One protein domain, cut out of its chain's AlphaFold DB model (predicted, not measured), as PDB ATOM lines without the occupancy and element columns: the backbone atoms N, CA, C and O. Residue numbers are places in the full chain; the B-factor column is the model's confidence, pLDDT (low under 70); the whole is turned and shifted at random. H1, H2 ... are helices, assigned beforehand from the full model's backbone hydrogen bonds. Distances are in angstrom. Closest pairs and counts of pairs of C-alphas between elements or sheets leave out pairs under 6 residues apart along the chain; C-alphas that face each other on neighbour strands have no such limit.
ATOM      1  N   LEU A 529     -10.062   4.976  54.998       88.88
ATOM      2  CA  LEU A 529      -8.987   5.914  55.314       88.88
ATOM      3  C   LEU A 529      -7.623   5.213  55.366       88.88
ATOM      4  O   LEU A 529      -6.646   5.760  54.855       88.88
ATOM      5  N   LEU A 530      -7.560   4.013  55.949       88.06
ATOM      6  CA  LEU A 530      -6.343   3.203  56.014       88.06
ATOM      7  C   LEU A 530      -5.894   2.768  54.607       88.06
ATOM      8  O   LEU A 530      -4.750   3.010  54.232       88.06
ATOM      9  N   ASP A 531      -6.825   2.259  53.794       88.44
ATOM     10  CA  ASP A 531      -6.579   1.861  52.399       88.44
ATOM     11  C   ASP A 531      -6.085   3.060  51.552       88.44
ATOM     12  O   ASP A 531      -5.194   2.939  50.701       88.44
ATOM     13  N   SER A 532      -6.628   4.256  51.807       87.44
ATOM     14  CA  SER A 532      -6.193   5.496  51.149       87.44
ATOM     15  C   SER A 532      -4.794   5.932  51.599       87.44
ATOM     16  O   SER A 532      -4.005   6.408  50.779       87.44
ATOM     17  N   ALA A 533      -4.460   5.763  52.881       81.56
ATOM     18  CA  ALA A 533      -3.133   6.067  53.411       81.56
ATOM     19  C   ALA A 533      -2.058   5.145  52.809       81.56
ATOM     20  O   ALA A 533      -0.993   5.627  52.409       81.56
ATOM     21  N   ASP A 534      -2.358   3.854  52.658       84.06
ATOM     22  CA  ASP A 534      -1.478   2.895  51.981       84.06
ATOM     23  C   ASP A 534      -1.293   3.245  50.501       84.06
ATOM     24  O   ASP A 534      -0.170   3.245  49.990       84.06
ATOM     25  N   THR A 535      -2.369   3.650  49.823       87.25
ATOM     26  CA  THR A 535      -2.303   4.122  48.431       87.25
ATOM     27  C   THR A 535      -1.395   5.350  48.300       87.25
ATOM     28  O   THR A 535      -0.528   5.395  47.426       87.25
ATOM     29  N   LEU A 536      -1.522   6.335  49.197       77.56
ATOM     30  CA  LEU A 536      -0.654   7.518  49.214       77.56
ATOM     31  C   LEU A 536       0.810   7.166  49.485       77.56
ATOM     32  O   LEU A 536       1.704   7.775  48.896       77.56
ATOM     33  N   LYS A 537       1.074   6.180  50.347       81.56
ATOM     34  CA  LYS A 537       2.431   5.689  50.608       81.56
ATOM     35  C   LYS A 537       3.065   5.115  49.340       81.56
ATOM     36  O   LYS A 537       4.207   5.466  49.039       81.56
ATOM     37  N   VAL A 538       2.324   4.308  48.577       85.44
ATOM     38  CA  VAL A 538       2.780   3.763  47.284       85.44
ATOM     39  C   VAL A 538       3.035   4.884  46.274       85.44
ATOM     40  O   VAL A 538       4.106   4.927  45.675       85.44
ATOM     41  N   LEU A 539       2.115   5.844  46.136       81.81
ATOM     42  CA  LEU A 539       2.280   6.972  45.207       81.81
ATOM     43  C   LEU A 539       3.492   7.850  45.549       81.81
ATOM     44  O   LEU A 539       4.222   8.269  44.654       81.81
ATOM     45  N   ARG A 540       3.753   8.104  46.837       74.62
ATOM     46  CA  ARG A 540       4.948   8.842  47.282       74.62
ATOM     47  C   ARG A 540       6.240   8.090  46.961       74.62
ATOM     48  O   ARG A 540       7.232   8.720  46.598       74.62
ATOM     49  N   GLN A 541       6.246   6.763  47.102       73.00
ATOM     50  CA  GLN A 541       7.396   5.939  46.725       73.00
ATOM     51  C   GLN A 541       7.630   5.974  45.214       73.00
ATOM     52  O   GLN A 541       8.761   6.214  44.796       73.00
ATOM     53  N   GLU A 542       6.577   5.821  44.412       85.31
ATOM     54  CA  GLU A 542       6.650   5.905  42.950       85.31
ATOM     55  C   GLU A 542       7.174   7.269  42.485       85.31
ATOM     56  O   GLU A 542       8.110   7.336  41.691       85.31
ATOM     57  N   LEU A 543       6.668   8.366  43.058       80.81
ATOM     58  CA  LEU A 543       7.162   9.710  42.755       80.81
ATOM     59  C   LEU A 543       8.659   9.859  43.082       80.81
ATOM     60  O   LEU A 543       9.406  10.471  42.321       80.81
ATOM     61  N   LYS A 544       9.127   9.270  44.191       72.00
ATOM     62  CA  LYS A 544      10.552   9.275  44.556       72.00
ATOM     63  C   LYS A 544      11.406   8.490  43.552       72.00
ATOM     64  O   LYS A 544      12.519   8.923  43.241       72.00
ATOM     65  N   PHE A 545      10.907   7.363  43.042       75.50
ATOM     66  CA  PHE A 545      11.580   6.601  41.987       75.50
ATOM     67  C   PHE A 545      11.655   7.398  40.684       75.50
ATOM     68  O   PHE A 545      12.743   7.523  40.128       75.50
ATOM     69  N   GLN A 546      10.552   8.017  40.256       80.44
ATOM     70  CA  GLN A 546      10.518   8.849  39.049       80.44
ATOM     71  C   GLN A 546      11.454  10.056  39.143       80.44
ATOM     72  O   GLN A 546      12.155  10.367  38.184       80.44
ATOM     73  N   LEU A 547      11.534  10.704  40.309       73.50
ATOM     74  CA  LEU A 547      12.479  11.801  40.526       73.50
ATOM     75  C   LEU A 547      13.937  11.327  40.431       73.50
ATOM     76  O   LEU A 547      14.773  12.016  39.855       73.50
ATOM     77  N   THR A 548      14.239  10.147  40.974       73.19
ATOM     78  CA  THR A 548      15.584   9.554  40.898       73.19
ATOM     79  C   THR A 548      15.961   9.226  39.453       73.19
ATOM     80  O   THR A 548      17.074   9.532  39.029       73.19
ATOM     81  N   ASP A 549      15.031   8.650  38.690       78.69
ATOM     82  CA  ASP A 549      15.230   8.338  37.272       78.69
ATOM     83  C   ASP A 549      15.423   9.612  36.436       78.69
ATOM     84  O   ASP A 549      16.359   9.705  35.647       78.69
ATOM     85  N   TYR A 550      14.619  10.648  36.686       79.81
ATOM     86  CA  TYR A 550      14.772  11.948  36.033       79.81
ATOM     87  C   TYR A 550      16.149  12.576  36.289       79.81
ATOM     88  O   TYR A 550      16.797  13.034  35.350       79.81
ATOM     89  N   VAL A 551      16.633  12.564  37.537       73.56
ATOM     90  CA  VAL A 551      17.980  13.065  37.865       73.56
ATOM     91  C   VAL A 551      19.055  12.282  37.105       73.56
ATOM     92  O   VAL A 551      19.947  12.894  36.525       73.56
ATOM     93  N   HIS A 552      18.936  10.953  37.024       74.44
ATOM     94  CA  HIS A 552      19.862  10.127  36.247       74.44
ATOM     95  C   HIS A 552      19.837  10.476  34.748       74.44
ATOM     96  O   HIS A 552      20.892  10.593  34.127       74.44
ATOM     97  N   GLN A 553      18.655  10.688  34.163       78.81
ATOM     98  CA  GLN A 553      18.520  11.108  32.762       78.81
ATOM     99  C   GLN A 553      19.154  12.485  32.509       78.81
ATOM    100  O   GLN A 553      19.785  12.697  31.471       78.81
ATOM    101  N   VAL A 554      19.025  13.422  33.453       73.81
ATOM    102  CA  VAL A 554      19.679  14.738  33.372       73.81
ATOM    103  C   VAL A 554      21.204  14.597  33.432       73.81
ATOM    104  O   VAL A 554      21.895  15.209  32.615       73.81
ATOM    105  N   ASP A 555      21.739  13.767  34.328       73.12
ATOM    106  CA  ASP A 555      23.182  13.506  34.431       73.12
ATOM    107  C   ASP A 555      23.744  12.839  33.160       73.12
ATOM    108  O   ASP A 555      24.826  13.200  32.676       73.12
ATOM    109  N   GLU A 556      22.998  11.899  32.576       83.31
ATOM    110  CA  GLU A 556      23.335  11.270  31.295       83.31
ATOM    111  C   GLU A 556      23.339  12.301  30.158       83.31
ATOM    112  O   GLU A 556      24.294  12.360  29.380       83.31
ATOM    113  N   TYR A 557      22.335  13.180  30.100       81.56
ATOM    114  CA  TYR A 557      22.267  14.256  29.111       81.56
ATOM    115  C   TYR A 557      23.441  15.239  29.234       81.56
ATOM    116  O   TYR A 557      24.047  15.605  28.226       81.56
ATOM    117  N   ILE A 558      23.811  15.633  30.457       78.69
ATOM    118  CA  ILE A 558      24.981  16.489  30.711       78.69
ATOM    119  C   ILE A 558      26.264  15.795  30.241       78.69
ATOM    120  O   ILE A 558      27.121  16.428  29.619       78.69
ATOM    121  N   THR A 559      26.400  14.495  30.505       83.38
ATOM    122  CA  THR A 559      27.558  13.705  30.064       83.38
ATOM    123  C   THR A 559      27.647  13.670  28.538       83.38
ATOM    124  O   THR A 559      28.703  13.974  27.980       83.38
ATOM    125  N   LEU A 560      26.530  13.395  27.859       86.19
ATOM    126  CA  LEU A 560      26.447  13.401  26.398       86.19
ATOM    127  C   LEU A 560      26.749  14.784  25.803       86.19
ATOM    128  O   LEU A 560      27.445  14.866  24.789       86.19
ATOM    129  N   ASP A 561      26.288  15.875  26.420       82.75
ATOM    130  CA  ASP A 561      26.601  17.236  25.964       82.75
ATOM    131  C   ASP A 561      28.101  17.551  26.098       82.75
ATOM    132  O   ASP A 561      28.714  18.098  25.175       82.75
ATOM    133  N   LEU A 562      28.736  17.133  27.199       82.19
ATOM    134  CA  LEU A 562      30.181  17.281  27.392       82.19
ATOM    135  C   LEU A 562      30.986  16.465  26.372       82.19
ATOM    136  O   LEU A 562      31.961  16.979  25.811       82.19
ATOM    137  N   GLU A 563      30.582  15.225  26.093       87.81
ATOM    138  CA  GLU A 563      31.201  14.381  25.065       87.81
ATOM    139  C   GLU A 563      31.024  14.974  23.665       87.81
ATOM    140  O   GLU A 563      31.991  15.067  22.901       87.81
ATOM    141  N   LEU A 564      29.822  15.458  23.342       88.50
ATOM    142  CA  LEU A 564      29.532  16.123  22.077       88.50
ATOM    143  C   LEU A 564      30.363  17.399  21.919       88.50
ATOM    144  O   LEU A 564      30.930  17.643  20.849       88.50
ATOM    145  N   LYS A 565      30.470  18.216  22.971       86.19
ATOM    146  CA  LYS A 565      31.304  19.422  22.983       86.19
ATOM    147  C   LYS A 565      32.774  19.073  22.774       86.19
ATOM    148  O   LYS A 565      33.427  19.712  21.948       86.19
ATOM    149  N   LYS A 566      33.287  18.045  23.454       89.31
ATOM    150  CA  LYS A 566      34.658  17.551  23.270       89.31
ATOM    151  C   LYS A 566      34.897  17.095  21.828       89.31
ATOM    152  O   LYS A 566      35.853  17.550  21.207       89.31
ATOM    153  N   ALA A 567      34.001  16.286  21.264       91.19
ATOM    154  CA  ALA A 567      34.099  15.822  19.881       91.19
ATOM    155  C   ALA A 567      34.072  16.990  18.880       91.19
ATOM    156  O   ALA A 567      34.872  17.034  17.945       91.19
ATOM    157  N   LYS A 568      33.197  17.983  19.092       88.94
ATOM    158  CA  LYS A 568      33.158  19.206  18.276       88.94
ATOM    159  C   LYS A 568      34.472  19.988  18.369       88.94
ATOM    160  O   LYS A 568      34.996  20.397  17.335       88.94
ATOM    161  N   LEU A 569      35.031  20.162  19.568       89.25
ATOM    162  CA  LEU A 569      36.320  20.836  19.767       89.25
ATOM    163  C   LEU A 569      37.473  20.081  19.102       89.25
ATOM    164  O   LEU A 569      38.307  20.712  18.461       89.25
ATOM    165  N   GLU A 570      37.497  18.749  19.172       93.19
ATOM    166  CA  GLU A 570      38.484  17.924  18.463       93.19
ATOM    167  C   GLU A 570      38.407  18.125  16.946       93.19
ATOM    168  O   GLU A 570      39.437  18.310  16.295       93.19
ATOM    169  N   LYS A 571      37.199  18.173  16.369       91.94
ATOM    170  CA  LYS A 571      37.026  18.460  14.936       91.94
ATOM    171  C   LYS A 571      37.469  19.876  14.578       91.94
ATOM    172  O   LYS A 571      38.160  20.055  13.576       91.94
ATOM    173  N   VAL A 572      37.140  20.871  15.404       90.12
ATOM    174  CA  VAL A 572      37.587  22.255  15.188       90.12
ATOM    175  C   VAL A 572      39.109  22.374  15.294       90.12
ATOM    176  O   VAL A 572      39.731  23.037  14.462       90.12
ATOM    177  N   ALA A 573      39.721  21.679  16.254       92.69
ATOM    178  CA  ALA A 573      41.167  21.599  16.418       92.69
ATOM    179  C   ALA A 573      41.834  21.017  15.166       92.69
ATOM    180  O   ALA A 573      42.768  21.620  14.639       92.69
ATOM    181  N   MET A 574      41.317  19.907  14.627       90.94
ATOM    182  CA  MET A 574      41.833  19.307  13.390       90.94
ATOM    183  C   MET A 574      41.766  20.275  12.203       90.94
ATOM    184  O   MET A 574      42.748  20.420  11.475       90.94
ATOM    185  N   VAL A 575      40.643  20.975  12.022       88.38
ATOM    186  CA  VAL A 575      40.490  21.983  10.958       88.38
ATOM    187  C   VAL A 575      41.503  23.119  11.127       88.38
ATOM    188  O   VAL A 575      42.135  23.525  10.151       88.38
ATOM    189  N   ASN A 576      41.728  23.590  12.356       88.25
ATOM    190  CA  ASN A 576      42.694  24.655  12.628       88.25
ATOM    191  C   ASN A 576      44.159  24.206  12.449       88.25
ATOM    192  O   ASN A 576      45.020  25.006  12.075       88.25
ATOM    193  N   VAL A 577      44.461  22.925  12.665       89.38
ATOM    194  CA  VAL A 577      45.766  22.350  12.305       89.38
ATOM    195  C   VAL A 577      45.910  22.287  10.787       89.38
ATOM    196  O   VAL A 577      46.947  22.688  10.256       89.38
ATOM    197  N   LEU A 578      44.878  21.852  10.060       85.69
ATOM    198  CA  LEU A 578      44.901  21.782   8.594       85.69
ATOM    199  C   LEU A 578      45.017  23.162   7.934       85.69
ATOM    200  O   LEU A 578      45.737  23.294   6.949       85.69
ATOM    201  N   SER A 579      44.409  24.201   8.509       85.31
ATOM    202  CA  SER A 579      44.576  25.586   8.039       85.31
ATOM    203  C   SER A 579      45.952  26.183   8.354       85.31
ATOM    204  O   SER A 579      46.297  27.249   7.853       85.31
ATOM    205  N   GLY A 580      46.760  25.508   9.181       87.12
ATOM    206  CA  GLY A 580      48.067  26.004   9.614       87.12
ATOM    207  C   GLY A 580      48.027  27.046  10.717       87.12
ATOM    208  O   GLY A 580      49.067  27.638  10.995       87.12
ATOM    209  N   LYS A 581      46.877  27.231  11.371       90.81
ATOM    210  CA  LYS A 581      46.751  28.103  12.542       90.81
ATOM    211  C   LYS A 581      47.502  27.552  13.758       90.81
ATOM    212  O   LYS A 581      48.105  28.333  14.484       90.81
ATOM    213  N   TYR A 582      47.505  26.231  13.942       92.38
ATOM    214  CA  TYR A 582      48.282  25.555  14.989       92.38
ATOM    215  C   TYR A 582      49.219  24.510  14.394       92.38
ATOM    216  O   TYR A 582      49.013  24.025  13.271       92.38
ATOM    217  N   LYS A 583      50.262  24.165  15.152       91.56
ATOM    218  CA  LYS A 583      51.256  23.176  14.732       91.56
ATOM    219  C   LYS A 583      50.713  21.753  14.829       91.56
ATOM    220  O   LYS A 583      50.957  20.950  13.932       91.56
ATOM    221  N   ASP A 584      49.997  21.459  15.906       92.94
ATOM    222  CA  ASP A 584      49.440  20.146  16.213       92.94
ATOM    223  C   ASP A 584      48.096  20.261  16.952       92.94
ATOM    224  O   ASP A 584      47.651  21.345  17.338       92.94
ATOM    225  N   GLN A 585      47.398  19.129  17.060       92.69
ATOM    226  CA  GLN A 585      46.044  19.073  17.615       92.69
ATOM    227  C   GLN A 585      46.023  19.378  19.118       92.69
ATOM    228  O   GLN A 585      45.030  19.905  19.612       92.69
ATOM    229  N   GLU A 586      47.100  19.060  19.835       94.19
ATOM    230  CA  GLU A 586      47.194  19.258  21.281       94.19
ATOM    231  C   GLU A 586      47.293  20.754  21.609       94.19
ATOM    232  O   GLU A 586      46.518  21.253  22.423       94.19
ATOM    233  N   GLU A 587      48.141  21.492  20.884       94.19
ATOM    234  CA  GLU A 587      48.219  22.955  20.964       94.19
ATOM    235  C   GLU A 587      46.866  23.618  20.642       94.19
ATOM    236  O   GLU A 587      46.410  24.498  21.374       94.19
ATOM    237  N   ALA A 588      46.184  23.150  19.590       93.62
ATOM    238  CA  ALA A 588      44.871  23.664  19.206       93.62
ATOM    239  C   ALA A 588      43.795  23.402  20.276       93.62
ATOM    240  O   ALA A 588      42.981  24.279  20.552       93.62
ATOM    241  N   LEU A 589      43.780  22.214  20.890       93.62
ATOM    242  CA  LEU A 589      42.815  21.863  21.939       93.62
ATOM    243  C   LEU A 589      43.012  22.686  23.217       93.62
ATOM    244  O   LEU A 589      42.023  23.064  23.842       93.62
ATOM    245  N   VAL A 590      44.257  22.981  23.603       93.69
ATOM    246  CA  VAL A 590      44.547  23.824  24.776       93.69
ATOM    247  C   VAL A 590      43.964  25.225  24.594       93.69
ATOM    248  O   VAL A 590      43.289  25.721  25.495       93.69
ATOM    249  N   ASP A 591      44.165  25.831  23.424       92.88
ATOM    250  CA  ASP A 591      43.655  27.172  23.127       92.88
ATOM    251  C   ASP A 591      42.117  27.169  23.034       92.88
ATOM    252  O   ASP A 591      41.435  27.945  23.707       92.88
ATOM    253  N   LEU A 592      41.547  26.206  22.301       91.31
ATOM    254  CA  LEU A 592      40.099  26.085  22.099       91.31
ATOM    255  C   LEU A 592      39.317  25.778  23.385       91.31
ATOM    256  O   LEU A 592      38.174  26.211  23.507       91.31
ATOM    257  N   ASN A 593      39.912  25.084  24.361       89.25
ATOM    258  CA  ASN A 593      39.278  24.829  25.660       89.25
ATOM    259  C   ASN A 593      39.067  26.102  26.496       89.25
ATOM    260  O   ASN A 593      38.265  26.087  27.432       89.25
ATOM    261  N   THR A 594      39.763  27.196  26.174       89.31
ATOM    262  CA  THR A 594      39.610  28.488  26.863       89.31
ATOM    263  C   THR A 594      38.631  29.439  26.172       89.31
ATOM    264  O   THR A 594      38.223  30.435  26.770       89.31
ATOM    265  N   MET A 595      38.223  29.134  24.935       89.31
ATOM    266  CA  MET A 595      37.342  29.978  24.125       89.31
ATOM    267  C   MET A 595      35.889  29.488  24.168       89.31
ATOM    268  O   MET A 595      35.608  28.317  24.439       89.31
ATOM    269  N   SER A 596      34.935  30.378  23.872       88.44
ATOM    270  CA  SER A 596      33.556  29.939  23.646       88.44
ATOM    271  C   SER A 596      33.471  29.120  22.351       88.44
ATOM    272  O   SER A 596      34.247  29.321  21.413       88.44
ATOM    273  N   PHE A 597      32.522  28.181  22.273       81.19
ATOM    274  CA  PHE A 597      32.367  27.351  21.073       81.19
ATOM    275  C   PHE A 597      32.009  28.183  19.828       81.19
ATOM    276  O   PHE A 597      32.426  27.865  18.716       81.19
ATOM    277  N   THR A 598      31.284  29.283  20.017       84.88
ATOM    278  CA  THR A 598      30.952  30.253  18.971       84.88
ATOM    279  C   THR A 598      32.201  30.943  18.427       84.88
ATOM    280  O   THR A 598      32.357  31.034  17.212       84.88
ATOM    281  N   ASP A 599      33.131  31.346  19.295       87.56
ATOM    282  CA  ASP A 599      34.403  31.957  18.875       87.56
ATOM    283  C   ASP A 599      35.304  30.941  18.162       87.56
ATOM    284  O   ASP A 599      35.956  31.249  17.158       87.56
ATOM    285  N   ALA A 600      35.302  29.697  18.651       85.19
ATOM    286  CA  ALA A 600      35.999  28.583  18.027       85.19
ATOM    287  C   ALA A 600      35.508  28.343  16.588       85.19
ATOM    288  O   ALA A 600      36.330  28.200  15.679       85.19
ATOM    289  N   LEU A 601      34.189  28.361  16.365       84.62
ATOM    290  CA  LEU A 601      33.572  28.249  15.039       84.62
ATOM    291  C   LEU A 601      33.848  29.465  14.152       84.62
ATOM    292  O   LEU A 601      34.223  29.289  12.996       84.62
ATOM    293  N   ALA A 602      33.730  30.685  14.682       87.06
ATOM    294  CA  ALA A 602      34.016  31.907  13.927       87.06
ATOM    295  C   ALA A 602      35.462  31.926  13.403       87.06
ATOM    296  O   ALA A 602      35.745  32.423  12.313       87.06
ATOM    297  N   SER A 603      36.390  31.297  14.132       79.94
ATOM    298  CA  SER A 603      37.777  31.159  13.685       79.94
ATOM    299  C   SER A 603      37.962  30.283  12.434       79.94
ATOM    300  O   SER A 603      39.040  30.310  11.836       79.94
ATOM    301  N   GLN A 604      36.922  29.554  12.014       82.19
ATOM    302  CA  GLN A 604      36.914  28.726  10.809       82.19
ATOM    303  C   GLN A 604      36.414  29.443   9.551       82.19
ATOM    304  O   GLN A 604      36.557  28.885   8.466       82.19
ATOM    305  N   GLU A 605      35.880  30.667   9.631       78.50
ATOM    306  CA  GLU A 605      35.360  31.379   8.444       78.50
ATOM    307  C   GLU A 605      36.431  31.635   7.366       78.50
ATOM    308  O   GLU A 605      36.112  31.844   6.197       78.50
ATOM    309  N   ALA A 606      37.714  31.567   7.733       72.94
ATOM    310  CA  ALA A 606      38.846  31.678   6.813       72.94
ATOM    311  C   ALA A 606      39.339  30.327   6.249       72.94
ATOM    312  O   ALA A 606      40.365  30.290   5.567       72.94
ATOM    313  N   PHE A 607      38.665  29.210   6.544       79.19
ATOM    314  CA  PHE A 607      39.107  27.885   6.116       79.19
ATOM    315  C   PHE A 607      38.935  27.692   4.604       79.19
ATOM    316  O   PHE A 607      37.830  27.741   4.068       79.19
ATOM    317  N   SER A 608      40.043  27.416   3.912       82.00
ATOM    318  CA  SER A 608      40.037  27.047   2.498       82.00
ATOM    319  C   SER A 608      40.305  25.559   2.328       82.00
ATOM    320  O   SER A 608      41.382  25.068   2.678       82.00
ATOM    321  N   MET A 609      39.364  24.845   1.700       75.00
ATOM    322  CA  MET A 609      39.558  23.437   1.328       75.00
ATOM    323  C   MET A 609      40.829  23.241   0.494       75.00
ATOM    324  O   MET A 609      41.548  22.269   0.689       75.00
ATOM    325  N   LYS A 610      41.159  24.204  -0.376       76.56
ATOM    326  CA  LYS A 610      42.355  24.163  -1.227       76.56
ATOM    327  C   LYS A 610      43.656  24.166  -0.417       76.56
ATOM    328  O   LYS A 610      44.597  23.443  -0.760       76.56
ATOM    329  N   ASP A 611      43.706  24.950   0.654       76.88
ATOM    330  CA  ASP A 611      44.882  25.033   1.523       76.88
ATOM    331  C   ASP A 611      45.028  23.745   2.342       76.88
ATOM    332  O   ASP A 611      46.126  23.192   2.445       76.88
ATOM    333  N   ALA A 612      43.906  23.190   2.815       73.81
ATOM    334  CA  ALA A 612      43.880  21.902   3.502       73.81
ATOM    335  C   ALA A 612      44.352  20.746   2.601       73.81
ATOM    336  O   ALA A 612      45.165  19.929   3.032       73.81
ATOM    337  N   THR A 613      43.911  20.692   1.336       74.81
ATOM    338  CA  THR A 613      44.361  19.665   0.378       74.81
ATOM    339  C   THR A 613      45.855  19.786   0.083       74.81
ATOM    340  O   THR A 613      46.553  18.777   0.012       74.81
ATOM    341  N   THR A 614      46.367  21.013  -0.050       75.44
ATOM    342  CA  THR A 614      47.804  21.259  -0.260       75.44
ATOM    343  C   THR A 614      48.616  20.723   0.921       75.44
ATOM    344  O   THR A 614      49.573  19.979   0.725       75.44
ATOM    345  N   LYS A 615      48.172  20.995   2.152       71.75
ATOM    346  CA  LYS A 615      48.851  20.539   3.371       71.75
ATOM    347  C   LYS A 615      48.790  19.021   3.580       71.75
ATOM    348  O   LYS A 615      49.750  18.437   4.072       71.75
ATOM    349  N   LEU A 616      47.687  18.374   3.197       75.31
ATOM    350  CA  LEU A 616      47.579  16.910   3.211       75.31
ATOM    351  C   LEU A 616      48.539  16.262   2.203       75.31
ATOM    352  O   LEU A 616      49.177  15.264   2.532       75.31
ATOM    353  N   ASN A 617      48.688  16.855   1.015       74.25
ATOM    354  CA  ASN A 617      49.588  16.356  -0.029       74.25
ATOM    355  C   ASN A 617      51.075  16.561   0.301       74.25
ATOM    356  O   ASN A 617      51.904  15.752  -0.110       74.25
ATOM    357  N   ASP A 618      51.407  17.607   1.060       66.19
ATOM    358  CA  ASP A 618      52.784  17.907   1.473       66.19
ATOM    359  C   ASP A 618      53.256  17.072   2.684       66.19
ATOM    360  O   ASP A 618      54.439  17.083   3.027       66.19
ATOM    361  N   GLY A 619      52.355  16.291   3.295       57.78
ATOM    362  CA  GLY A 619      52.623  15.459   4.464       57.78
ATOM    363  C   GLY A 619      52.543  16.249   5.774       57.78
ATOM    364  O   GLY A 619      53.129  17.313   5.933       57.78
ATOM    365  N   LEU A 620      51.847  15.695   6.773       58.84
ATOM    366  CA  LEU A 620      51.607  16.322   8.089       58.84
ATOM    367  C   LEU A 620      52.884  16.603   8.919       58.84
ATOM    368  O   LEU A 620      52.803  17.165  10.010       58.84
ATOM    369  N   GLY A 621      54.063  16.214   8.429       50.16
ATOM    370  CA  GLY A 621      55.345  16.396   9.098       50.16
ATOM    371  C   GLY A 621      56.186  17.474   8.424       50.16
ATOM    372  O   GLY A 621      56.870  17.186   7.452       50.16
TER     373      GLY A 621
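What this domain is: This is residues 529 to 621 of the 701 residues of an uncharacterized protein of Deltaproteobacteria bacterium (UniProt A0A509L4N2). One long helix, H1, makes a shaft whose residues 529 to 564 stick out free; round its last turns sits a small head, with H2 and H3 on its sides and H4 across its end. The 93 printed residues, all helix in class, hold four named helices, H1 to H4 in chain order, and no named strand. The whole is extended, spanning 82 by 22 by 21 A, with a radius of gyration of the C-alphas of 24.4 A.

How they stand to each other: Look along H1, residues 529 to 578: its residues 569 to 577 alone touch H2, residues 585 to 592, at a steep tilt of 62 degrees, closest at C-alphas 573 and 588, 5.1 A. Residues 569 to 572 alone touch H3, residues 597 to 602, closest at C-alphas 572 and 600, 7.1 A. Leu 578 alone touches H4, residues 609 to 617, closest at C-alpha 612, 5.2 A. Each helix has every O i to N i+4 pair within hydrogen-bond range.

Where its parts are: Find C-alpha 529 at (-8.987, 5.914, 55.314); H1 runs 73.1 A to C-alpha 578. H2, H3 and H4 measure 10.2 A, 8.6 A and 12.4 A; H4 ends at (49.588, 16.356, -0.029).

The domain as a whole: The farthest C-alphas, 529 and 618, are 82.8 A apart. The printed part has no cut and no long link; pLDDT is under 70 at residues 618 to 621.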